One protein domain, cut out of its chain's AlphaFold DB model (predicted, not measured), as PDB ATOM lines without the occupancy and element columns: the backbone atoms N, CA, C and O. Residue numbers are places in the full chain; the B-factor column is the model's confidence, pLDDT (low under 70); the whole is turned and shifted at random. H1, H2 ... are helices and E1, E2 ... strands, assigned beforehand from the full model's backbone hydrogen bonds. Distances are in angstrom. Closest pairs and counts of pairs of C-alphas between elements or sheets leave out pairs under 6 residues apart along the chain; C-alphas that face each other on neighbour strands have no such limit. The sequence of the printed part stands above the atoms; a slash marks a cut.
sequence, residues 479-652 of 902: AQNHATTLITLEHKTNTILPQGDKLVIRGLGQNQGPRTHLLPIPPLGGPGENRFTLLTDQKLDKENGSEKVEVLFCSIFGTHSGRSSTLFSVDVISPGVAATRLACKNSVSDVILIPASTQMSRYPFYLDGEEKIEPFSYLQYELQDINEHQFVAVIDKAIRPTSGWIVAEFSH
ATOM      1  N   ALA A 479     317.625 219.576 392.169       62.56
ATOM      2  CA  ALA A 479     318.778 218.677 392.221       62.56
ATOM      3  C   ALA A 479     319.870 219.047 391.195       62.56
ATOM      4  O   ALA A 479     321.060 218.936 391.491       62.56
ATOM      5  N   GLN A 480     319.468 219.535 390.015       62.97
ATOM      6  CA  GLN A 480     320.361 219.893 388.906       62.97
ATOM      7  C   GLN A 480     320.991 221.287 389.080       62.97
ATOM      8  O   GLN A 480     322.022 221.572 388.472       62.97
ATOM      9  N   ASN A 481     320.416 222.138 389.936       65.31
ATOM     10  CA  ASN A 481     320.934 223.478 390.203       65.31
ATOM     11  C   ASN A 481     322.218 223.424 391.053       65.31
ATOM     12  O   ASN A 481     322.350 222.628 391.992       65.31
ATOM     13  N   HIS A 482     323.163 224.316 390.753       61.84
ATOM     14  CA  HIS A 482     324.316 224.583 391.612       61.84
ATOM     15  C   HIS A 482     323.923 225.484 392.794       61.84
ATOM     16  O   HIS A 482     322.894 226.151 392.761       61.84
ATOM     17  N   ALA A 483     324.740 225.497 393.851       60.34
ATOM     18  CA  ALA A 483     324.568 226.453 394.942       60.34
ATOM     19  C   ALA A 483     324.997 227.849 394.466       60.34
ATOM     20  O   ALA A 483     326.137 228.033 394.042       60.34
ATOM     21  N   THR A 484     324.069 228.797 394.522       67.06
ATOM     22  CA  THR A 484     324.171 230.155 393.971       67.06
ATOM     23  C   THR A 484     324.291 231.204 395.072       67.06
ATOM     24  O   THR A 484     325.101 232.122 394.949       67.06
ATOM     25  N   THR A 485     323.567 231.030 396.178       71.19
ATOM     26  CA  THR A 485     323.526 231.970 397.309       71.19
ATOM     27  C   THR A 485     324.449 231.520 398.445       71.19
ATOM     28  O   THR A 485     324.500 230.334 398.789       71.19
ATOM     29  N   LEU A 486     325.153 232.465 399.080       73.69
ATOM     30  CA  LEU A 486     325.949 232.211 400.288       73.69
ATOM     31  C   LEU A 486     325.442 233.041 401.477       73.69
ATOM     32  O   LEU A 486     325.663 234.249 401.536       73.69
ATOM     33  N   ILE A 487     324.802 232.383 402.449       75.12
ATOM     34  CA  ILE A 487     324.278 233.024 403.667       75.12
ATOM     35  C   ILE A 487     325.386 233.111 404.725       75.12
ATOM     36  O   ILE A 487     326.148 232.162 404.926       75.12
ATOM     37  N   THR A 488     325.448 234.228 405.449       72.69
ATOM     38  CA  THR A 488     326.346 234.428 406.601       72.69
ATOM     39  C   THR A 488     325.528 234.519 407.894       72.69
ATOM     40  O   THR A 488     324.628 235.347 408.000       72.69
ATOM     41  N   LEU A 489     325.806 233.654 408.878       69.31
ATOM     42  CA  LEU A 489     324.988 233.537 410.093       69.31
ATOM     43  C   LEU A 489     325.437 234.482 411.221       69.31
ATOM     44  O   LEU A 489     326.342 234.173 411.999       69.31
ATOM     45  N   GLU A 490     324.752 235.619 411.358       67.81
ATOM     46  CA  GLU A 490     324.843 236.495 412.532       67.81
ATOM     47  C   GLU A 490     323.973 235.994 413.710       67.81
ATOM     48  O   GLU A 490     322.866 235.487 413.531       67.81
ATOM     49  N   HIS A 491     324.446 236.186 414.946       55.81
ATOM     50  CA  HIS A 491     323.805 235.706 416.184       55.81
ATOM     51  C   HIS A 491     322.475 236.391 416.580       55.81
ATOM     52  O   HIS A 491     321.886 236.001 417.587       55.81
ATOM     53  N   LYS A 492     322.003 237.422 415.860       58.94
ATOM     54  CA  LYS A 492     320.801 238.205 416.237       58.94
ATOM     55  C   LYS A 492     319.632 238.128 415.251       58.94
ATOM     56  O   LYS A 492     318.497 238.363 415.653       58.94
ATOM     57  N   THR A 493     319.895 237.817 413.985       65.94
ATOM     58  CA  THR A 493     318.916 237.850 412.878       65.94
ATOM     59  C   THR A 493     318.414 236.465 412.462       65.94
ATOM     60  O   THR A 493     317.455 236.353 411.701       65.94
ATOM     61  N   ASN A 494     319.037 235.402 412.978       76.12
ATOM     62  CA  ASN A 494     318.754 234.019 412.612       76.12
ATOM     63  C   ASN A 494     318.133 233.259 413.794       76.12
ATOM     64  O   ASN A 494     318.612 233.351 414.923       76.12
ATOM     65  N   THR A 495     317.093 232.469 413.529       82.19
ATOM     66  CA  THR A 495     316.483 231.546 414.500       82.19
ATOM     67  C   THR A 495     316.582 230.115 413.994       82.19
ATOM     68  O   THR A 495     315.979 229.787 412.975       82.19
ATOM     69  N   ILE A 496     317.328 229.272 414.711       84.81
ATOM     70  CA  ILE A 496     317.382 227.822 414.482       84.81
ATOM     71  C   ILE A 496     316.245 227.182 415.281       84.81
ATOM     72  O   ILE A 496     316.137 227.423 416.484       84.81
ATOM     73  N   LEU A 497     315.396 226.399 414.618       88.12
ATOM     74  CA  LEU A 497     314.347 225.620 415.272       88.12
ATOM     75  C   LEU A 497     314.926 224.290 415.797       88.12
ATOM     76  O   LEU A 497     315.850 223.745 415.187       88.12
ATOM     77  N   PRO A 498     314.394 223.735 416.899       86.44
ATOM     78  CA  PRO A 498     314.598 222.334 417.254       86.44
ATOM     79  C   PRO A 498     314.187 221.383 416.118       86.44
ATOM     80  O   PRO A 498     313.341 221.708 415.285       86.44
ATOM     81  N   GLN A 499     314.769 220.183 416.088       82.00
ATOM     82  CA  GLN A 499     314.331 219.143 415.155       82.00
ATOM     83  C   GLN A 499     312.907 218.681 415.517       82.00
ATOM     84  O   GLN A 499     312.609 218.478 416.693       82.00
ATOM     85  N   GLY A 500     312.042 218.536 414.509       78.75
ATOM     86  CA  GLY A 500     310.621 218.207 414.666       78.75
ATOM     87  C   GLY A 500     309.696 219.391 414.994       78.75
ATOM     88  O   GLY A 500     308.476 219.253 414.885       78.75
ATOM     89  N   ASP A 501     310.232 220.572 415.330       86.62
ATOM     90  CA  ASP A 501     309.410 221.771 415.538       86.62
ATOM     91  C   ASP A 501     308.949 222.370 414.200       86.62
ATOM     92  O   ASP A 501     309.729 222.575 413.266       86.62
ATOM     93  N   LYS A 502     307.655 222.706 414.119       90.19
ATOM     94  CA  LYS A 502     307.053 223.339 412.938       90.19
ATOM     95  C   LYS A 502     307.211 224.858 412.958       90.19
ATOM     96  O   LYS A 502     306.860 225.522 413.935       90.19
ATOM     97  N   LEU A 503     307.672 225.423 411.844       93.56
ATOM     98  CA  LEU A 503     307.686 226.864 411.627       93.56
ATOM     99  C   LEU A 503     306.268 227.343 411.301       93.56
ATOM    100  O   LEU A 503     305.652 226.868 410.348       93.56
ATOM    101  N   VAL A 504     305.783 228.329 412.056       93.44
ATOM    102  CA  VAL A 504     304.542 229.053 411.758       93.44
ATOM    103  C   VAL A 504     304.793 230.552 411.868       93.44
ATOM    104  O   VAL A 504     305.103 231.063 412.943       93.44
ATOM    105  N   ILE A 505     304.601 231.265 410.762       92.38
ATOM    106  CA  ILE A 505     304.654 232.726 410.680       92.38
ATOM    107  C   ILE A 505     303.255 233.213 410.292       92.38
ATOM    108  O   ILE A 505     302.689 232.734 409.313       92.38
ATOM    109  N   ARG A 506     302.684 234.148 411.066       90.25
ATOM    110  CA  ARG A 506     301.318 234.692 410.867       90.25
ATOM    111  C   ARG A 506     301.277 236.135 410.329       90.25
ATOM    112  O   ARG A 506     300.207 236.729 410.249       90.25
ATOM    113  N   GLY A 507     302.435 236.713 410.026       89.62
ATOM    114  CA  GLY A 507     302.591 238.056 409.472       89.62
ATOM    115  C   GLY A 507     304.069 238.343 409.228       89.62
ATOM    116  O   GLY A 507     304.894 238.025 410.083       89.62
ATOM    117  N   LEU A 508     304.393 238.923 408.076       89.50
ATOM    118  CA  LEU A 508     305.767 239.129 407.610       89.50
ATOM    119  C   LEU A 508     306.276 240.521 407.993       89.50
ATOM    120  O   LEU A 508     305.485 241.454 408.115       89.50
ATOM    121  N   GLY A 509     307.585 240.672 408.176       84.88
ATOM    122  CA  GLY A 509     308.260 241.950 408.406       84.88
ATOM    123  C   GLY A 509     308.018 242.597 409.770       84.88
ATOM    124  O   GLY A 509     308.203 243.803 409.935       84.88
ATOM    125  N   GLN A 510     307.620 241.811 410.776       82.25
ATOM    126  CA  GLN A 510     307.352 242.307 412.134       82.25
ATOM    127  C   GLN A 510     308.593 242.873 412.854       82.25
ATOM    128  O   GLN A 510     308.450 243.647 413.795       82.25
ATOM    129  N   ASN A 511     309.806 242.496 412.429       69.38
ATOM    130  CA  ASN A 511     311.058 242.756 413.156       69.38
ATOM    131  C   ASN A 511     311.927 243.884 412.554       69.38
ATOM    132  O   ASN A 511     313.092 244.000 412.919       69.38
ATOM    133  N   GLN A 512     311.382 244.711 411.647       69.19
ATOM    134  CA  GLN A 512     312.075 245.855 411.013       69.19
ATOM    135  C   GLN A 512     313.370 245.501 410.243       69.19
ATOM    136  O   GLN A 512     314.266 246.329 410.092       69.19
ATOM    137  N   GLY A 513     313.468 244.275 409.731       73.00
ATOM    138  CA  GLY A 513     314.604 243.786 408.954       73.00
ATOM    139  C   GLY A 513     314.413 242.320 408.551       73.00
ATOM    140  O   GLY A 513     313.523 241.661 409.102       73.00
ATOM    141  N   PRO A 514     315.216 241.809 407.601       78.94
ATOM    142  CA  PRO A 514     315.094 240.437 407.128       78.94
ATOM    143  C   PRO A 514     315.459 239.427 408.224       78.94
ATOM    144  O   PRO A 514     316.357 239.671 409.036       78.94
ATOM    145  N   ARG A 515     314.769 238.281 408.243       85.50
ATOM    146  CA  ARG A 515     314.921 237.251 409.283       85.50
ATOM    147  C   ARG A 515     314.974 235.850 408.684       85.50
ATOM    148  O   ARG A 515     314.070 235.458 407.951       85.50
ATOM    149  N   THR A 516     315.986 235.072 409.065       88.19
ATOM    150  CA  THR A 516     316.123 233.670 408.640       88.19
ATOM    151  C   THR A 516     315.596 232.723 409.709       88.19
ATOM    152  O   THR A 516     316.001 232.774 410.875       88.19
ATOM    153  N   HIS A 517     314.750 231.790 409.295       91.50
ATOM    154  CA  HIS A 517     314.321 230.644 410.081       91.50
ATOM    155  C   HIS A 517     315.000 229.392 409.519       91.50
ATOM    156  O   HIS A 517     314.764 229.019 408.372       91.50
ATOM    157  N   LEU A 518     315.878 228.774 410.310       91.19
ATOM    158  CA  LEU A 518     316.624 227.571 409.942       91.19
ATOM    159  C   LEU A 518     315.951 226.350 410.570       91.19
ATOM    160  O   LEU A 518     315.969 226.198 411.792       91.19
ATOM    161  N   LEU A 519     315.387 225.476 409.742       92.94
ATOM    162  CA  LEU A 519     314.883 224.171 410.161       92.94
ATOM    163  C   LEU A 519     315.981 223.124 409.892       92.94
ATOM    164  O   LEU A 519     316.424 223.023 408.744       92.94
ATOM    165  N   PRO A 520     316.460 222.367 410.896       91.56
ATOM    166  CA  PRO A 520     317.455 221.318 410.684       91.56
ATOM    167  C   PRO A 520     316.844 220.142 409.913       91.56
ATOM    168  O   PRO A 520     315.733 219.709 410.215       91.56
ATOM    169  N   ILE A 521     317.573 219.616 408.928       90.38
ATOM    170  CA  ILE A 521     317.140 218.462 408.130       90.38
ATOM    171  C   ILE A 521     317.423 217.167 408.921       90.38
ATOM    172  O   ILE A 521     318.565 216.960 409.343       90.38
ATOM    173  N   PRO A 522     316.423 216.287 409.143       87.56
ATOM    174  CA  PRO A 522     316.612 215.020 409.852       87.56
ATOM    175  C   PRO A 522     317.629 214.076 409.180       87.56
ATOM    176  O   PRO A 522     317.701 214.016 407.950       87.56
ATOM    177  N   PRO A 523     318.396 213.279 409.947       82.31
ATOM    178  CA  PRO A 523     319.300 212.280 409.382       82.31
ATOM    179  C   PRO A 523     318.531 211.077 408.808       82.31
ATOM    180  O   PRO A 523     317.600 210.566 409.436       82.31
ATOM    181  N   LEU A 524     318.962 210.568 407.644       74.25
ATOM    182  CA  LEU A 524     318.368 209.374 407.025       74.25
ATOM    183  C   LEU A 524     318.391 208.167 407.973       74.25
ATOM    184  O   LEU A 524     319.408 207.868 408.598       74.25
ATOM    185  N   GLY A 525     317.268 207.450 408.049       65.38
ATOM    186  CA  GLY A 525     317.106 206.307 408.954       65.38
ATOM    187  C   GLY A 525     316.895 206.686 410.426       65.38
ATOM    188  O   GLY A 525     316.729 205.793 411.256       65.38
ATOM    189  N   GLY A 526     316.863 207.983 410.759       63.56
ATOM    190  CA  GLY A 526     316.374 208.461 412.048       63.56
ATOM    191  C   GLY A 526     314.890 208.113 412.260       63.56
ATOM    192  O   GLY A 526     314.138 207.956 411.295       63.56
ATOM    193  N   PRO A 527     314.430 207.969 413.515       55.53
ATOM    194  CA  PRO A 527     313.059 207.564 413.795       55.53
ATOM    195  C   PRO A 527     312.063 208.721 413.608       55.53
ATOM    196  O   PRO A 527     311.760 209.425 414.567       55.53
ATOM    197  N   GLY A 528     311.490 208.865 412.408       60.91
ATOM    198  CA  GLY A 528     310.169 209.494 412.252       60.91
ATOM    199  C   GLY A 528     309.921 210.296 410.976       60.91
ATOM    200  O   GLY A 528     308.955 210.024 410.266       60.91
ATOM    201  N   GLU A 529     310.753 211.302 410.723       67.12
ATOM    202  CA  GLU A 529     310.491 212.365 409.744       67.12
ATOM    203  C   GLU A 529     311.051 212.047 408.354       67.12
ATOM    204  O   GLU A 529     312.263 212.014 408.162       67.12
ATOM    205  N   ASN A 530     310.155 211.872 407.380       82.44
ATOM    206  CA  ASN A 530     310.487 211.399 406.032       82.44
ATOM    207  C   ASN A 530     310.120 212.391 404.915       82.44
ATOM    208  O   ASN A 530     310.656 212.285 403.811       82.44
ATOM    209  N   ARG A 531     309.230 213.363 405.172       88.88
ATOM    210  CA  ARG A 531     308.735 214.306 404.156       88.88
ATOM    211  C   ARG A 531     308.738 215.747 404.656       88.88
ATOM    212  O   ARG A 531     308.100 216.054 405.666       88.88
ATOM    213  N   PHE A 532     309.413 216.633 403.923       92.56
ATOM    214  CA  PHE A 532     309.372 218.079 404.147       92.56
ATOM    215  C   PHE A 532     308.212 218.704 403.369       92.56
ATOM    216  O   PHE A 532     308.025 218.408 402.186       92.56
ATOM    217  N   THR A 533     307.462 219.596 404.020       94.56
ATOM    218  CA  THR A 533     306.411 220.396 403.378       94.56
ATOM    219  C   THR A 533     306.476 221.858 403.811       94.56
ATOM    220  O   THR A 533     306.744 222.157 404.975       94.56
ATOM    221  N   LEU A 534     306.198 222.770 402.878       96.12
ATOM    222  CA  LEU A 534     306.018 224.199 403.141       96.12
ATOM    223  C   LEU A 534     304.834 224.722 402.327       96.12
ATOM    224  O   LEU A 534     304.718 224.405 401.147       96.12
ATOM    225  N   LEU A 535     303.979 225.537 402.944       96.75
ATOM    226  CA  LEU A 535     302.860 226.230 402.302       96.75
ATOM    227  C   LEU A 535     302.839 227.706 402.731       96.75
ATOM    228  O   LEU A 535     303.033 228.019 403.908       96.75
ATOM    229  N   THR A 536     302.588 228.608 401.784       96.12
ATOM    230  CA  THR A 536     302.448 230.052 402.030       96.12
ATOM    231  C   THR A 536     301.479 230.699 401.038       96.12
ATOM    232  O   THR A 536     301.319 230.225 399.912       96.12
ATOM    233  N   ASP A 537     300.845 231.798 401.446       94.88
ATOM    234  CA  ASP A 537     300.052 232.670 400.571       94.88
ATOM    235  C   ASP A 537     300.894 233.665 399.751       94.88
ATOM    236  O   ASP A 537     300.357 234.358 398.889       94.88
ATOM    237  N   GLN A 538     302.207 233.748 399.996       93.69
ATOM    238  CA  GLN A 538     303.120 234.559 399.193       93.69
ATOM    239  C   GLN A 538     303.682 233.771 398.002       93.69
ATOM    240  O   GLN A 538     303.658 232.538 397.956       93.69
ATOM    241  N   LYS A 539     304.268 234.497 397.049       92.44
ATOM    242  CA  LYS A 539     305.179 233.931 396.049       92.44
ATOM    243  C   LYS A 539     306.568 233.764 396.654       92.44
ATOM    244  O   LYS A 539     306.975 234.556 397.504       92.44
ATOM    245  N   LEU A 540     307.272 232.727 396.211       90.12
ATOM    246  CA  LEU A 540     308.657 232.486 396.600       90.12
ATOM    247  C   LEU A 540     309.621 233.196 395.639       90.12
ATOM    248  O   LEU A 540     309.411 233.189 394.424       90.12
ATOM    249  N   ASP A 541     310.663 233.807 396.195       83.69
ATOM    250  CA  ASP A 541     311.531 234.733 395.476       83.69
ATOM    251  C   ASP A 541     312.576 234.040 394.600       83.69
ATOM    252  O   ASP A 541     313.274 233.107 395.012       83.69
ATOM    253  N   LYS A 542     312.699 234.544 393.373       77.50
ATOM    254  CA  LYS A 542     313.759 234.145 392.445       77.50
ATOM    255  C   LYS A 542     315.056 234.851 392.829       77.50
ATOM    256  O   LYS A 542     315.036 235.888 393.484       77.50
ATOM    257  N   GLU A 543     316.183 234.325 392.369       64.81
ATOM    258  CA  GLU A 543     317.484 234.972 392.559       64.81
ATOM    259  C   GLU A 543     317.457 236.414 392.011       64.81
ATOM    260  O   GLU A 543     317.091 236.638 390.855       64.81
ATOM    261  N   ASN A 544     317.827 237.386 392.853       60.53
ATOM    262  CA  ASN A 544     317.711 238.836 392.607       60.53
ATOM    263  C   ASN A 544     316.277 239.360 392.346       60.53
ATOM    264  O   ASN A 544     316.106 240.391 391.692       60.53
ATOM    265  N   GLY A 545     315.250 238.661 392.832       65.06
ATOM    266  CA  GLY A 545     313.859 239.101 392.764       65.06
ATOM    267  C   GLY A 545     313.470 240.134 393.833       65.06
ATOM    268  O   GLY A 545     314.309 240.747 394.496       65.06
ATOM    269  N   SER A 546     312.162 240.370 393.949       74.50
ATOM    270  CA  SER A 546     311.563 241.335 394.882       74.50
ATOM    271  C   SER A 546     310.385 240.759 395.675       74.50
ATOM    272  O   SER A 546     309.608 241.522 396.254       74.50
ATOM    273  N   GLU A 547     310.197 239.438 395.661       84.38
ATOM    274  CA  GLU A 547     309.167 238.776 396.462       84.38
ATOM    275  C   GLU A 547     309.609 238.695 397.936       84.38
ATOM    276  O   GLU A 547     310.788 238.781 398.283       84.38
ATOM    277  N   LYS A 548     308.642 238.562 398.848       86.88
ATOM    278  CA  LYS A 548     308.894 238.727 400.293       86.88
ATOM    279  C   LYS A 548     309.490 237.501 400.987       86.88
ATOM    280  O   LYS A 548     309.899 237.622 402.139       86.88
ATOM    281  N   VAL A 549     309.451 236.329 400.359       90.62
ATOM    282  CA  VAL A 549     309.754 235.045 401.005       90.62
ATOM    283  C   VAL A 549     310.711 234.261 400.129       90.62
ATOM    284  O   VAL A 549     310.404 234.003 398.973       90.62
ATOM    285  N   GLU A 550     311.841 233.831 400.674       90.69
ATOM    286  CA  GLU A 550     312.808 233.003 399.950       90.69
ATOM    287  C   GLU A 550     313.060 231.702 400.715       90.69
ATOM    288  O   GLU A 550     313.144 231.700 401.944       90.69
ATOM    289  N   VAL A 551     313.126 230.578 399.996       92.06
ATOM    290  CA  VAL A 551     313.290 229.242 400.589       92.06
ATOM    291  C   VAL A 551     314.501 228.570 399.961       92.06
ATOM    292  O   VAL A 551     314.499 228.221 398.775       92.06
ATOM    293  N   LEU A 552     315.538 228.400 400.774       90.69
ATOM    294  CA  LEU A 552     316.851 227.922 400.370       90.69
ATOM    295  C   LEU A 552     317.206 226.631 401.115       90.69
ATOM    296  O   LEU A 552     316.962 226.506 402.313       90.69
ATOM    297  N   PHE A 553     317.834 225.684 400.427       90.94
ATOM    298  CA  PHE A 553     318.396 224.479 401.043       90.94
ATOM    299  C   PHE A 553     319.904 224.656 401.196       90.94
ATOM    300  O   PHE A 553     320.582 225.026 400.239       90.94
ATOM    301  N   CYS A 554     320.428 224.423 402.398       89.75
ATOM    302  CA  CYS A 554     321.720 224.954 402.823       89.75
ATOM    303  C   CYS A 554     322.638 223.908 403.474       89.75
ATOM    304  O   CYS A 554     322.202 223.058 404.252       89.75
ATOM    305  N   SER A 555     323.938 224.030 403.207       89.12
ATOM    306  CA  SER A 555     325.023 223.190 403.744       89.12
ATOM    307  C   SER A 555     326.138 224.058 404.343       89.12
ATOM    308  O   SER A 555     326.367 225.174 403.873       89.12
ATOM    309  N   ILE A 556     326.833 223.595 405.387       86.38
ATOM    310  CA  ILE A 556     327.907 224.372 406.034       86.38
ATOM    311  C   ILE A 556     329.127 224.481 405.107       86.38
ATOM    312  O   ILE A 556     329.758 223.485 404.754       86.38
ATOM    313  N   PHE A 557     329.506 225.713 404.760       78.81
ATOM    314  CA  PHE A 557     330.642 226.000 403.888       78.81
ATOM    315  C   PHE A 557     331.918 226.272 404.701       78.81
ATOM    316  O   PHE A 557     332.115 227.355 405.256       78.81
ATOM    317  N   GLY A 558     332.799 225.271 404.771       65.81
ATOM    318  CA  GLY A 558     334.065 225.349 405.503       65.81
ATOM    319  C   GLY A 558     335.132 226.220 404.821       65.81
ATOM    320  O   GLY A 558     335.406 226.087 403.626       65.81
ATOM    321  N   THR A 559     335.818 227.043 405.617       53.44
ATOM    322  CA  THR A 559     336.871 227.998 405.204       53.44
ATOM    323  C   THR A 559     338.167 227.374 404.668       53.44
ATOM    324  O   THR A 559     339.061 228.102 404.250       53.44
ATOM    325  N   HIS A 560     338.283 226.042 404.646       44.66
ATOM    326  CA  HIS A 560     339.474 225.317 404.179       44.66
ATOM    327  C   HIS A 560     339.416 224.867 402.709       44.66
ATOM    328  O   HIS A 560     340.379 224.290 402.206       44.66
ATOM    329  N   SER A 561     338.311 225.112 401.999       42.72
ATOM    330  CA  SER A 561     338.201 224.755 400.581       42.72
ATOM    331  C   SER A 561     338.840 225.829 399.687       42.72
ATOM    332  O   SER A 561     338.348 226.946 399.574       42.72
ATOM    333  N   GLY A 562     339.939 225.486 399.004       45.06
ATOM    334  CA  GLY A 562     340.672 226.382 398.091       45.06
ATOM    335  C   GLY A 562     339.955 226.714 396.771       45.06
ATOM    336  O   GLY A 562     340.615 226.944 395.761       45.06
ATOM    337  N   ARG A 563     338.617 226.695 396.743       45.66
ATOM    338  CA  ARG A 563     337.806 227.121 395.593       45.66
ATOM    339  C   ARG A 563     337.408 228.581 395.785       45.66
ATOM    340  O   ARG A 563     336.813 228.934 396.796       45.66
ATOM    341  N   SER A 564     337.755 229.415 394.805       44.00
ATOM    342  CA  SER A 564     337.492 230.857 394.823       44.00
ATOM    343  C   SER A 564     336.015 231.170 395.092       44.00
ATOM    344  O   SER A 564     335.132 230.582 394.469       44.00
ATOM    345  N   SER A 565     335.741 232.151 395.955       50.03
ATOM    346  CA  SER A 565     334.383 232.606 396.297       50.03
ATOM    347  C   SER A 565     333.692 233.410 395.183       50.03
ATOM    348  O   SER A 565     332.675 234.049 395.422       50.03
ATOM    349  N   THR A 566     334.242 233.401 393.968       50.06
ATOM    350  CA  THR A 566     333.801 234.171 392.791       50.06
ATOM    351  C   THR A 566     332.684 233.497 391.985       50.06
ATOM    352  O   THR A 566     332.420 233.911 390.862       50.06
ATOM    353  N   LEU A 567     332.065 232.437 392.517       51.25
ATOM    354  CA  LEU A 567     330.971 231.686 391.879       51.25
ATOM    355  C   LEU A 567     329.614 231.849 392.585       51.25
ATOM    356  O   LEU A 567     328.631 231.281 392.121       51.25
ATOM    357  N   PHE A 568     329.557 232.598 393.690       54.50
ATOM    358  CA  PHE A 568     328.338 232.799 394.476       54.50
ATOM    359  C   PHE A 568     327.859 234.250 394.392       54.50
ATOM    360  O   PHE A 568     328.655 235.180 394.538       54.50
ATOM    361  N   SER A 569     326.548 234.429 394.261       52.00
ATOM    362  CA  SER A 569     325.855 235.667 394.611       52.00
ATOM    363  C   SER A 569     325.897 235.805 396.133       52.00
ATOM    364  O   SER A 569     325.225 235.076 396.866       52.00
ATOM    365  N   VAL A 570     326.761 236.689 396.633       49.06
ATOM    366  CA  VAL A 570     326.931 236.881 398.078       49.06
ATOM    367  C   VAL A 570     325.939 237.931 398.571       49.06
ATOM    368  O   VAL A 570     326.264 239.116 398.630       49.06
ATOM    369  N   ASP A 571     324.749 237.487 398.974       48.28
ATOM    370  CA  ASP A 571     323.834 238.301 399.778       48.28
ATOM    371  C   ASP A 571     324.425 238.495 401.184       48.28
ATOM    372  O   ASP A 571     324.239 237.701 402.112       48.28
ATOM    373  N   VAL A 572     325.220 239.559 401.328       46.22
ATOM    374  CA  VAL A 572     325.915 239.903 402.574       46.22
ATOM    375  C   VAL A 572     324.911 240.416 403.609       46.22
ATOM    376  O   VAL A 572     324.707 241.621 403.760       46.22
ATOM    377  N   ILE A 573     324.355 239.499 404.404       48.97
ATOM    378  CA  ILE A 573     323.713 239.813 405.691       48.97
ATOM    379  C   ILE A 573     324.812 240.175 406.715       48.97
ATOM    380  O   ILE A 573     325.112 239.427 407.642       48.97
ATOM    381  N   SER A 574     325.426 241.342 406.492       40.91
ATOM    382  CA  SER A 574     326.499 242.001 407.259       40.91
ATOM    383  C   SER A 574     327.864 241.276 407.398       40.91
ATOM    384  O   SER A 574     327.956 240.049 407.456       40.91
ATOM    385  N   PRO A 575     328.987 242.028 407.474       41.31
ATOM    386  CA  PRO A 575     330.337 241.461 407.549       41.31
ATOM    387  C   PRO A 575     330.752 241.074 408.986       41.31
ATOM    388  O   PRO A 575     331.452 241.816 409.675       41.31
ATOM    389  N   GLY A 576     330.357 239.879 409.438       44.53
ATOM    390  CA  GLY A 576     330.793 239.300 410.719       44.53
ATOM    391  C   GLY A 576     332.096 238.489 410.622       44.53
ATOM    392  O   GLY A 576     332.172 237.520 409.870       44.53
ATOM    393  N   VAL A 577     333.112 238.826 411.431       45.00
ATOM    394  CA  VAL A 577     334.469 238.217 411.379       45.00
ATOM    395  C   VAL A 577     334.516 236.743 411.838       45.00
ATOM    396  O   VAL A 577     335.466 236.033 411.520       45.00
ATOM    397  N   ALA A 578     333.490 236.257 412.544       50.03
ATOM    398  CA  ALA A 578     333.416 234.892 413.087       50.03
ATOM    399  C   ALA A 578     332.073 234.188 412.790       50.03
ATOM    400  O   ALA A 578     331.580 233.405 413.600       50.03
ATOM    401  N   ALA A 579     331.445 234.497 411.651       60.94
ATOM    402  CA  ALA A 579     330.146 233.942 411.272       60.94
ATOM    403  C   ALA A 579     330.272 232.663 410.421       60.94
ATOM    404  O   ALA A 579     330.994 232.634 409.420       60.94
ATOM    405  N   THR A 580     329.521 231.618 410.786       71.75
ATOM    406  CA  THR A 580     329.374 230.401 409.971       71.75
ATOM    407  C   THR A 580     328.731 230.752 408.632       71.75
ATOM    408  O   THR A 580     327.723 231.460 408.589       71.75
ATOM    409  N   ARG A 581     329.300 230.244 407.536       80.00
ATOM    410  CA  ARG A 581     328.772 230.425 406.179       80.00
ATOM    411  C   ARG A 581     328.000 229.188 405.748       80.00
ATOM    412  O   ARG A 581     328.445 228.070 406.005       80.00
ATOM    413  N   LEU A 582     326.877 229.393 405.071       84.31
ATOM    414  CA  LEU A 582     326.109 228.335 404.427       84.31
ATOM    415  C   LEU A 582     326.157 228.524 402.908       84.31
ATOM    416  O   LEU A 582     325.856 229.612 402.421       84.31
ATOM    417  N   ALA A 583     326.508 227.474 402.168       86.69
ATOM    418  CA  ALA A 583     326.316 227.422 400.722       86.69
ATOM    419  C   ALA A 583     324.923 226.851 400.441       86.69
ATOM    420  O   ALA A 583     324.587 225.771 400.944       86.69
ATOM    421  N   CYS A 584     324.119 227.588 399.675       86.56
ATOM    422  CA  CYS A 584     322.693 227.334 399.543       86.56
ATOM    423  C   CYS A 584     322.221 227.294 398.083       86.56
ATOM    424  O   CYS A 584     322.736 228.004 397.218       86.56
ATOM    425  N   LYS A 585     321.209 226.463 397.825       88.12
ATOM    426  CA  LYS A 585     320.489 226.347 396.550       88.12
ATOM    427  C   LYS A 585     319.079 226.930 396.691       88.12
ATOM    428  O   LYS A 585     318.399 226.628 397.675       88.12
ATOM    429  N   ASN A 586     318.620 227.707 395.709       87.12
ATOM    430  CA  ASN A 586     317.250 228.225 395.671       87.12
ATOM    431  C   ASN A 586     316.260 227.161 395.144       87.12
ATOM    432  O   ASN A 586     316.561 226.412 394.212       87.12
ATOM    433  N   SER A 587     315.093 227.054 395.791       89.12
ATOM    434  CA  SER A 587     314.072 226.021 395.534       89.12
ATOM    435  C   SER A 587     312.954 226.431 394.564       89.12
ATOM    436  O   SER A 587     312.061 225.632 394.281       89.12
ATOM    437  N   VAL A 588     312.985 227.657 394.027       88.06
ATOM    438  CA  VAL A 588     311.862 228.246 393.273       88.06
ATOM    439  C   VAL A 588     311.628 227.625 391.887       88.06
ATOM    440  O   VAL A 588     310.572 227.824 391.286       88.06
ATOM    441  N   SER A 589     312.541 226.784 391.393       85.19
ATOM    442  CA  SER A 589     312.285 225.941 390.214       85.19
ATOM    443  C   SER A 589     311.199 224.877 390.437       85.19
ATOM    444  O   SER A 589     310.605 224.414 389.465       85.19
ATOM    445  N   ASP A 590     310.928 224.517 391.694       89.56
ATOM    446  CA  ASP A 590     310.153 223.333 392.086       89.56
ATOM    447  C   ASP A 590     308.857 223.701 392.849       89.56
ATOM    448  O   ASP A 590     308.255 222.850 393.510       89.56
ATOM    449  N   VAL A 591     308.417 224.965 392.765       93.00
ATOM    450  CA  VAL A 591     307.171 225.443 393.395       93.00
ATOM    451  C   VAL A 591     305.950 224.807 392.742       93.00
ATOM    452  O   VAL A 591     305.693 224.973 391.549       93.00
ATOM    453  N   ILE A 592     305.148 224.151 393.570       95.06
ATOM    454  CA  ILE A 592     303.822 223.644 393.234       95.06
ATOM    455  C   ILE A 592     302.805 224.756 393.519       95.06
ATOM    456  O   ILE A 592     302.813 225.353 394.595       95.06
ATOM    457  N   LEU A 593     301.912 225.031 392.568       95.69
ATOM    458  CA  LEU A 593     300.836 226.011 392.744       95.69
ATOM    459  C   LEU A 593     299.572 225.316 393.258       95.69
ATOM    460  O   LEU A 593     299.095 224.364 392.636       95.69
ATOM    461  N   ILE A 594     299.003 225.815 394.356       96.25
ATOM    462  CA  ILE A 594     297.756 225.305 394.947       96.25
ATOM    463  C   ILE A 594     296.682 226.408 394.937       96.25
ATOM    464  O   ILE A 594     296.989 227.554 395.268       96.25
ATOM    465  N   PRO A 595     295.413 226.104 394.597       96.56
ATOM    466  CA  PRO A 595     294.318 227.071 394.675       96.56
ATOM    467  C   PRO A 595     294.186 227.735 396.051       96.56
ATOM    468  O   PRO A 595     294.114 227.051 397.074       96.56
ATOM    469  N   ALA A 596     294.101 229.066 396.083       95.19
ATOM    470  CA  ALA A 596     294.003 229.804 397.337       95.19
ATOM    471  C   ALA A 596     292.648 229.588 398.030       95.19
ATOM    472  O   ALA A 596     291.567 229.848 397.487       95.19
ATOM    473  N   SER A 597     292.718 229.131 399.277       95.62
ATOM    474  CA  SER A 597     291.563 228.691 400.054       95.62
ATOM    475  C   SER A 597     291.356 229.566 401.284       95.62
ATOM    476  O   SER A 597     292.030 229.440 402.304       95.62
ATOM    477  N   THR A 598     290.391 230.471 401.180       92.06
ATOM    478  CA  THR A 598     289.941 231.366 402.247       92.06
ATOM    479  C   THR A 598     288.528 230.980 402.679       92.06
ATOM    480  O   THR A 598     287.840 230.228 401.988       92.06
ATOM    481  N   GLN A 599     288.035 231.548 403.782       89.31
ATOM    482  CA  GLN A 599     286.644 231.344 404.213       89.31
ATOM    483  C   GLN A 599     285.603 231.894 403.211       89.31
ATOM    484  O   GLN A 599     284.438 231.502 403.283       89.31
ATOM    485  N   MET A 600     286.027 232.742 402.262       90.12
ATOM    486  CA  MET A 600     285.215 233.274 401.160       90.12
ATOM    487  C   MET A 600     285.401 232.516 399.834       90.12
ATOM    488  O   MET A 600     284.582 232.676 398.930       90.12
ATOM    489  N   SER A 601     286.446 231.688 399.693       91.94
ATOM    490  CA  SER A 601     286.708 230.949 398.453       91.94
ATOM    491  C   SER A 601     285.572 229.959 398.167       91.94
ATOM    492  O   SER A 601     285.135 229.226 399.058       91.94
ATOM    493  N   ARG A 602     285.101 229.937 396.913       91.94
ATOM    494  CA  ARG A 602     283.997 229.080 396.432       91.94
ATOM    495  C   ARG A 602     284.434 228.063 395.374       91.94
ATOM    496  O   ARG A 602     283.887 226.966 395.319       91.94
ATOM    497  N   TYR A 603     285.403 228.435 394.546       94.56
ATOM    498  CA  TYR A 603     285.951 227.637 393.452       94.56
ATOM    499  C   TYR A 603     287.486 227.739 393.469       94.56
ATOM    500  O   TYR A 603     288.008 228.734 393.972       94.56
ATOM    501  N   PRO A 604     288.225 226.748 392.935       94.88
ATOM    502  CA  PRO A 604     289.688 226.813 392.844       94.88
ATOM    503  C   PRO A 604     290.197 227.805 391.775       94.88
ATOM    504  O   PRO A 604     291.402 227.963 391.607       94.88
ATOM    505  N   PHE A 605     289.290 228.458 391.049       94.62
ATOM    506  CA  PHE A 605     289.523 229.444 389.995       94.62
ATOM    507  C   PHE A 605     288.619 230.667 390.223       94.62
ATOM    508  O   PHE A 605     287.632 230.578 390.954       94.62
ATOM    509  N   TYR A 606     288.930 231.777 389.552       93.50
ATOM    510  CA  TYR A 606     288.081 232.972 389.474       93.50
ATOM    511  C   TYR A 606     287.296 232.998 388.150       93.50
ATOM    512  O   TYR A 606     287.731 232.416 387.150       93.50
ATOM    513  N   LEU A 607     286.131 233.644 388.150       93.88
ATOM    514  CA  LEU A 607     285.226 233.777 387.002       93.88
ATOM    515  C   LEU A 607     285.424 235.106 386.249       93.88
ATOM    516  O   LEU A 607     286.167 235.989 386.673       93.88
ATOM    517  N   ASP A 608     284.749 235.258 385.106       90.12
ATOM    518  CA  ASP A 608     284.752 236.519 384.357       90.12
ATOM    519  C   ASP A 608     284.081 237.643 385.163       90.12
ATOM    520  O   ASP A 608     282.924 237.532 385.571       90.12
ATOM    521  N   GLY A 609     284.821 238.734 385.380       88.38
ATOM    522  CA  GLY A 609     284.405 239.863 386.218       88.38
ATOM    523  C   GLY A 609     284.791 239.747 387.699       88.38
ATOM    524  O   GLY A 609     284.584 240.707 388.438       88.38
ATOM    525  N   GLU A 610     285.375 238.626 388.136       91.81
ATOM    526  CA  GLU A 610     285.995 238.494 389.460       91.81
ATOM    527  C   GLU A 610     287.479 238.913 389.416       91.81
ATOM    528  O   GLU A 610     288.138 238.825 388.376       91.81
ATOM    529  N   GLU A 611     288.026 239.366 390.548       89.94
ATOM    530  CA  GLU A 611     289.457 239.678 390.655       89.94
ATOM    531  C   GLU A 611     290.319 238.409 390.561       89.94
ATOM    532  O   GLU A 611     289.937 237.327 391.017       89.94
ATOM    533  N   LYS A 612     291.523 238.540 389.989       91.00
ATOM    534  CA  LYS A 612     292.461 237.420 389.859       91.00
ATOM    535  C   LYS A 612     292.961 236.978 391.235       91.00
ATOM    536  O   LYS A 612     293.787 237.642 391.855       91.00
ATOM    537  N   ILE A 613     292.519 235.800 391.657       90.88
ATOM    538  CA  ILE A 613     293.023 235.121 392.851       90.88
ATOM    539  C   ILE A 613     294.452 234.622 392.570       90.88
ATOM    540  O   ILE A 613     294.667 233.813 391.664       90.88
ATOM    541  N   GLU A 614     295.435 235.090 393.341       92.56
ATOM    542  CA  GLU A 614     296.791 234.522 393.326       92.56
ATOM    543  C   GLU A 614     296.817 233.189 394.104       92.56
ATOM    544  O   GLU A 614     296.243 233.120 395.192       92.56
ATOM    545  N   PRO A 615     297.448 232.125 393.574       95.62
ATOM    546  CA  PRO A 615     297.514 230.822 394.237       95.62
ATOM    547  C   PRO A 615     298.536 230.786 395.381       95.62
ATOM    548  O   PRO A 615     299.484 231.568 395.417       95.62
ATOM    549  N   PHE A 616     298.372 229.817 396.282       96.31
ATOM    550  CA  PHE A 616     299.348 229.508 397.325       96.31
ATOM    551  C   PHE A 616     300.582 228.813 396.727       96.31
ATOM    552  O   PHE A 616     300.454 227.948 395.851       96.31
ATOM    553  N   SER A 617     301.766 229.144 397.245       96.44
ATOM    554  CA  SER A 617     303.016 228.448 396.920       96.44
ATOM    555  C   SER A 617     303.207 227.260 397.858       96.44
ATOM    556  O   SER A 617     303.206 227.425 399.081       96.44
ATOM    557  N   TYR A 618     303.407 226.072 397.292       96.56
ATOM    558  CA  TYR A 618     303.664 224.832 398.019       96.56
ATOM    559  C   TYR A 618     305.006 224.223 397.599       96.56
ATOM    560  O   TYR A 618     305.381 224.245 396.426       96.56
ATOM    561  N   LEU A 619     305.726 223.649 398.559       94.94
ATOM    562  CA  LEU A 619     306.917 222.835 398.334       94.94
ATOM    563  C   LEU A 619     306.746 221.492 399.041       94.94
ATOM    564  O   LEU A 619     306.305 221.437 400.189       94.94
ATOM    565  N   GLN A 620     307.143 220.420 398.359       92.81
ATOM    566  CA  GLN A 620     307.148 219.057 398.882       92.81
ATOM    567  C   GLN A 620     308.382 218.318 398.376       92.81
ATOM    568  O   GLN A 620     308.591 218.238 397.161       92.81
ATOM    569  N   TYR A 621     309.142 217.747 399.306       91.25
ATOM    570  CA  TYR A 621     310.331 216.935 399.048       91.25
ATOM    571  C   TYR A 621     310.312 215.702 399.955       91.25
ATOM    572  O   TYR A 621     309.949 215.802 401.132       91.25
ATOM    573  N   GLU A 622     310.718 214.550 399.429       88.50
ATOM    574  CA  GLU A 622     311.090 213.417 400.278       88.50
ATOM    575  C   GLU A 622     312.461 213.699 400.906       88.50
ATOM    576  O   GLU A 622     313.296 214.380 400.312       88.50
ATOM    577  N   LEU A 623     312.744 213.156 402.093       87.94
ATOM    578  CA  LEU A 623     314.047 213.345 402.749       87.94
ATOM    579  C   LEU A 623     315.213 212.859 401.862       87.94
ATOM    580  O   LEU A 623     316.321 213.387 401.935       87.94
ATOM    581  N   GLN A 624     314.943 211.890 400.983       86.38
ATOM    582  CA  GLN A 624     315.871 211.380 399.971       86.38
ATOM    583  C   GLN A 624     316.335 212.457 398.972       86.38
ATOM    584  O   GLN A 624     317.481 212.398 398.537       86.38
ATOM    585  N   ASP A 625     315.487 213.443 398.649       85.12
ATOM    586  CA  ASP A 625     315.770 214.499 397.661       85.12
ATOM    587  C   ASP A 625     316.703 215.599 398.206       85.12
ATOM    588  O   ASP A 625     317.318 216.341 397.439       85.12
ATOM    589  N   ILE A 626     316.752 215.762 399.535       88.38
ATOM    590  CA  ILE A 626     317.318 216.949 400.206       88.38
ATOM    591  C   ILE A 626     318.443 216.639 401.203       88.38
ATOM    592  O   ILE A 626     319.063 217.569 401.713       88.38
ATOM    593  N   ASN A 627     318.746 215.361 401.448       85.00
ATOM    594  CA  ASN A 627     319.712 214.889 402.453       85.00
ATOM    595  C   ASN A 627     321.171 215.362 402.285       85.00
ATOM    596  O   ASN A 627     321.939 215.293 403.243       85.00
ATOM    597  N   GLU A 628     321.558 215.868 401.111       86.12
ATOM    598  CA  GLU A 628     322.853 216.533 400.894       86.12
ATOM    599  C   GLU A 628     322.982 217.854 401.684       86.12
ATOM    600  O   GLU A 628     324.081 218.383 401.862       86.12
ATOM    601  N   HIS A 629     321.857 218.399 402.156       89.44
ATOM    602  CA  HIS A 629     321.755 219.670 402.861       89.44
ATOM    603  C   HIS A 629     321.482 219.433 404.354       89.44
ATOM    604  O   HIS A 629     320.920 218.420 404.759       89.44
ATOM    605  N   GLN A 630     321.875 220.394 405.189       89.88
ATOM    606  CA  GLN A 630     321.778 220.301 406.652       89.88
ATOM    607  C   GLN A 630     320.646 221.160 407.224       89.88
ATOM    608  O   GLN A 630     320.140 220.870 408.307       89.88
ATOM    609  N   PHE A 631     320.237 222.209 406.504       90.88
ATOM    610  CA  PHE A 631     319.177 223.124 406.921       90.88
ATOM    611  C   PHE A 631     318.289 223.526 405.743       90.88
ATOM    612  O   PHE A 631     318.783 223.738 404.633       90.88
ATOM    613  N   VAL A 632     317.002 223.734 406.017       93.38
ATOM    614  CA  VAL A 632     316.124 224.559 405.180       93.38
ATOM    615  C   VAL A 632     316.087 225.958 405.787       93.38
ATOM    616  O   VAL A 632     315.710 226.123 406.947       93.38
ATOM    617  N   ALA A 633     316.499 226.959 405.019       92.06
ATOM    618  CA  ALA A 633     316.449 228.366 405.384       92.06
ATOM    619  C   ALA A 633     315.217 229.018 404.748       92.06
ATOM    620  O   ALA A 633     315.134 229.155 403.529       92.06
ATOM    621  N   VAL A 634     314.266 229.432 405.583       92.94
ATOM    622  CA  VAL A 634     313.105 230.239 405.192       92.94
ATOM    623  C   VAL A 634     313.391 231.684 405.589       92.94
ATOM    624  O   VAL A 634     313.516 231.985 406.777       92.94
ATOM    625  N   ILE A 635     313.537 232.569 404.605       90.00
ATOM    626  CA  ILE A 635     313.881 233.979 404.804       90.00
ATOM    627  C   ILE A 635     312.625 234.832 404.618       90.00
ATOM    628  O   ILE A 635     312.037 234.855 403.538       90.00
ATOM    629  N   ASP A 636     312.249 235.568 405.662       90.25
ATOM    630  CA  ASP A 636     311.343 236.713 405.560       90.25
ATOM    631  C   ASP A 636     312.167 237.935 405.129       90.25
ATOM    632  O   ASP A 636     313.034 238.395 405.876       90.25
ATOM    633  N   LYS A 637     311.932 238.432 403.910       87.25
ATOM    634  CA  LYS A 637     312.606 239.597 403.307       87.25
ATOM    635  C   LYS A 637     311.809 240.895 403.511       87.25
ATOM    636  O   LYS A 637     312.236 241.957 403.056       87.25
ATOM    637  N   ALA A 638     310.649 240.859 404.175       85.56
ATOM    638  CA  ALA A 638     309.792 242.032 404.320       85.56
ATOM    639  C   ALA A 638     310.366 243.048 405.331       85.56
ATOM    640  O   ALA A 638     310.457 242.804 406.527       85.56
ATOM    641  N   ILE A 639     310.696 244.251 404.854       83.88
ATOM    642  CA  ILE A 639     311.242 245.341 405.690       83.88
ATOM    643  C   ILE A 639     310.153 245.995 406.571       83.88
ATOM    644  O   ILE A 639     310.448 246.607 407.598       83.88
ATOM    645  N   ARG A 640     308.879 245.880 406.174       85.06
ATOM    646  CA  ARG A 640     307.712 246.453 406.866       85.06
ATOM    647  C   ARG A 640     306.686 245.359 407.182       85.06
ATOM    648  O   ARG A 640     306.559 244.442 406.370       85.06
ATOM    649  N   PRO A 641     305.900 245.489 408.270       87.31
ATOM    650  CA  PRO A 641     304.791 244.588 408.560       87.31
ATOM    651  C   PRO A 641     303.823 244.468 407.375       87.31
ATOM    652  O   PRO A 641     303.255 245.469 406.938       87.31
ATOM    653  N   THR A 642     303.621 243.255 406.856       88.50
ATOM    654  CA  THR A 642     302.617 242.970 405.817       88.50
ATOM    655  C   THR A 642     301.853 241.683 406.110       88.50
ATOM    656  O   THR A 642     302.350 240.781 406.789       88.50
ATOM    657  N   SER A 643     300.631 241.596 405.581       88.81
ATOM    658  CA  SER A 643     299.870 240.351 405.546       88.81
ATOM    659  C   SER A 643     300.608 239.293 404.723       88.81
ATOM    660  O   SER A 643     301.147 239.571 403.646       88.81
ATOM    661  N   GLY A 644     300.633 238.087 405.278       91.25
ATOM    662  CA  GLY A 644     301.241 236.897 404.704       91.25
ATOM    663  C   GLY A 644     301.510 235.866 405.795       91.25
ATOM    664  O   GLY A 644     301.766 236.235 406.945       91.25
ATOM    665  N   TRP A 645     301.450 234.585 405.459       94.12
ATOM    666  CA  TRP A 645     301.734 233.496 406.392       94.12
ATOM    667  C   TRP A 645     302.577 232.404 405.746       94.12
ATOM    668  O   TRP A 645     302.540 232.193 404.537       94.12
ATOM    669  N   ILE A 646     303.350 231.701 406.571       95.44
ATOM    670  CA  ILE A 646     304.177 230.564 406.159       95.44
ATOM    671  C   ILE A 646     303.993 229.462 407.197       95.44
ATOM    672  O   ILE A 646     304.125 229.714 408.397       95.44
ATOM    673  N   VAL A 647     303.716 228.244 406.739       95.12
ATOM    674  CA  VAL A 647     303.785 227.024 407.550       95.12
ATOM    675  C   VAL A 647     304.802 226.094 406.903       95.12
ATOM    676  O   VAL A 647     304.676 225.799 405.717       95.12
ATOM    677  N   ALA A 648     305.801 225.640 407.659       95.19
ATOM    678  CA  ALA A 648     306.798 224.684 407.179       95.19
ATOM    679  C   ALA A 648     307.130 223.649 408.255       95.19
ATOM    680  O   ALA A 648     307.348 223.999 409.415       95.19
ATOM    681  N   GLU A 649     307.171 222.375 407.876       92.75
ATOM    682  CA  GLU A 649     307.395 221.271 408.807       92.75
ATOM    683  C   GLU A 649     307.978 220.028 408.129       92.75
ATOM    684  O   GLU A 649     307.760 219.768 406.941       92.75
ATOM    685  N   PHE A 650     308.682 219.234 408.930       91.56
ATOM    686  CA  PHE A 650     308.973 217.840 408.627       91.56
ATOM    687  C   PHE A 650     307.853 216.966 409.197       91.56
ATOM    688  O   PHE A 650     307.344 217.214 410.289       91.56
ATOM    689  N   SER A 651     307.438 215.960 408.433       87.75
ATOM    690  CA  SER A 651     306.269 215.131 408.733       87.75
ATOM    691  C   SER A 651     306.608 213.640 408.699       87.75
ATOM    692  O   SER A 651     307.533 213.200 408.009       87.75
ATOM    693  N   HIS A 652     305.870 212.869 409.499       83.12
ATOM    694  CA  HIS A 652     305.972 211.414 409.572       83.12
ATOM    695  C   HIS A 652     304.946 210.770 408.633       83.12
ATOM    696  O   HIS A 652     303.749 210.981 408.834       83.12
TER     697      HIS A 652
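What this domain is: This is residues 479 to 652 of the 902 residues of the protein "GPI inositol-deacylase" of Uncinula necator (UniProt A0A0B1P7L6). With little regular structure, two sheets stand partly face to face as a sandwich, the larger curled like part of a barrel; residues 607 to 612 stick out. The printed part has 174 residues, 62 in named elements, mostly strand: E1 to E9, H1, E10, E11. The sheets run E1 E7 E6 E10 E4 E2, mixed, and E3 E11 E5 E9 E8, antiparallel. It is compact, radius of gyration of the C-alphas 17.1 A, spanning 59 by 38 by 29 A.

Where its parts are: The larger sheet has E1, residues 485 to 488, from C-alpha (323.526, 231.970, 397.309), E7, 581 to 586, E6, 549 to 556, 21.7 A long, E10, 631 to 636, E4, 515 to 520, and E2, 494 to 496. The other has E3, 503 to 505, E11, 646 to 651, ending at C-alpha (306.269, 215.131, 408.733), E5, 531 to 536, E9, 616 to 622, and E8, 592 to 594. H1 is residues 623 to 626.

How they stand to each other: E6 and E10 are antiparallel, N 552 and O 633 2.9 A apart. E11 and E5 are antiparallel, N 533 and O 649 2.9 A apart. H1, too short for an O i to N i+4 pair, only grazes the smaller sheet.

The domain as a whole: The printed part has no cut. Links E5 to E6, E6 to E7 and E8 to E9 are long. Confidence is under 70 for 43 residues, among them 558 to 579.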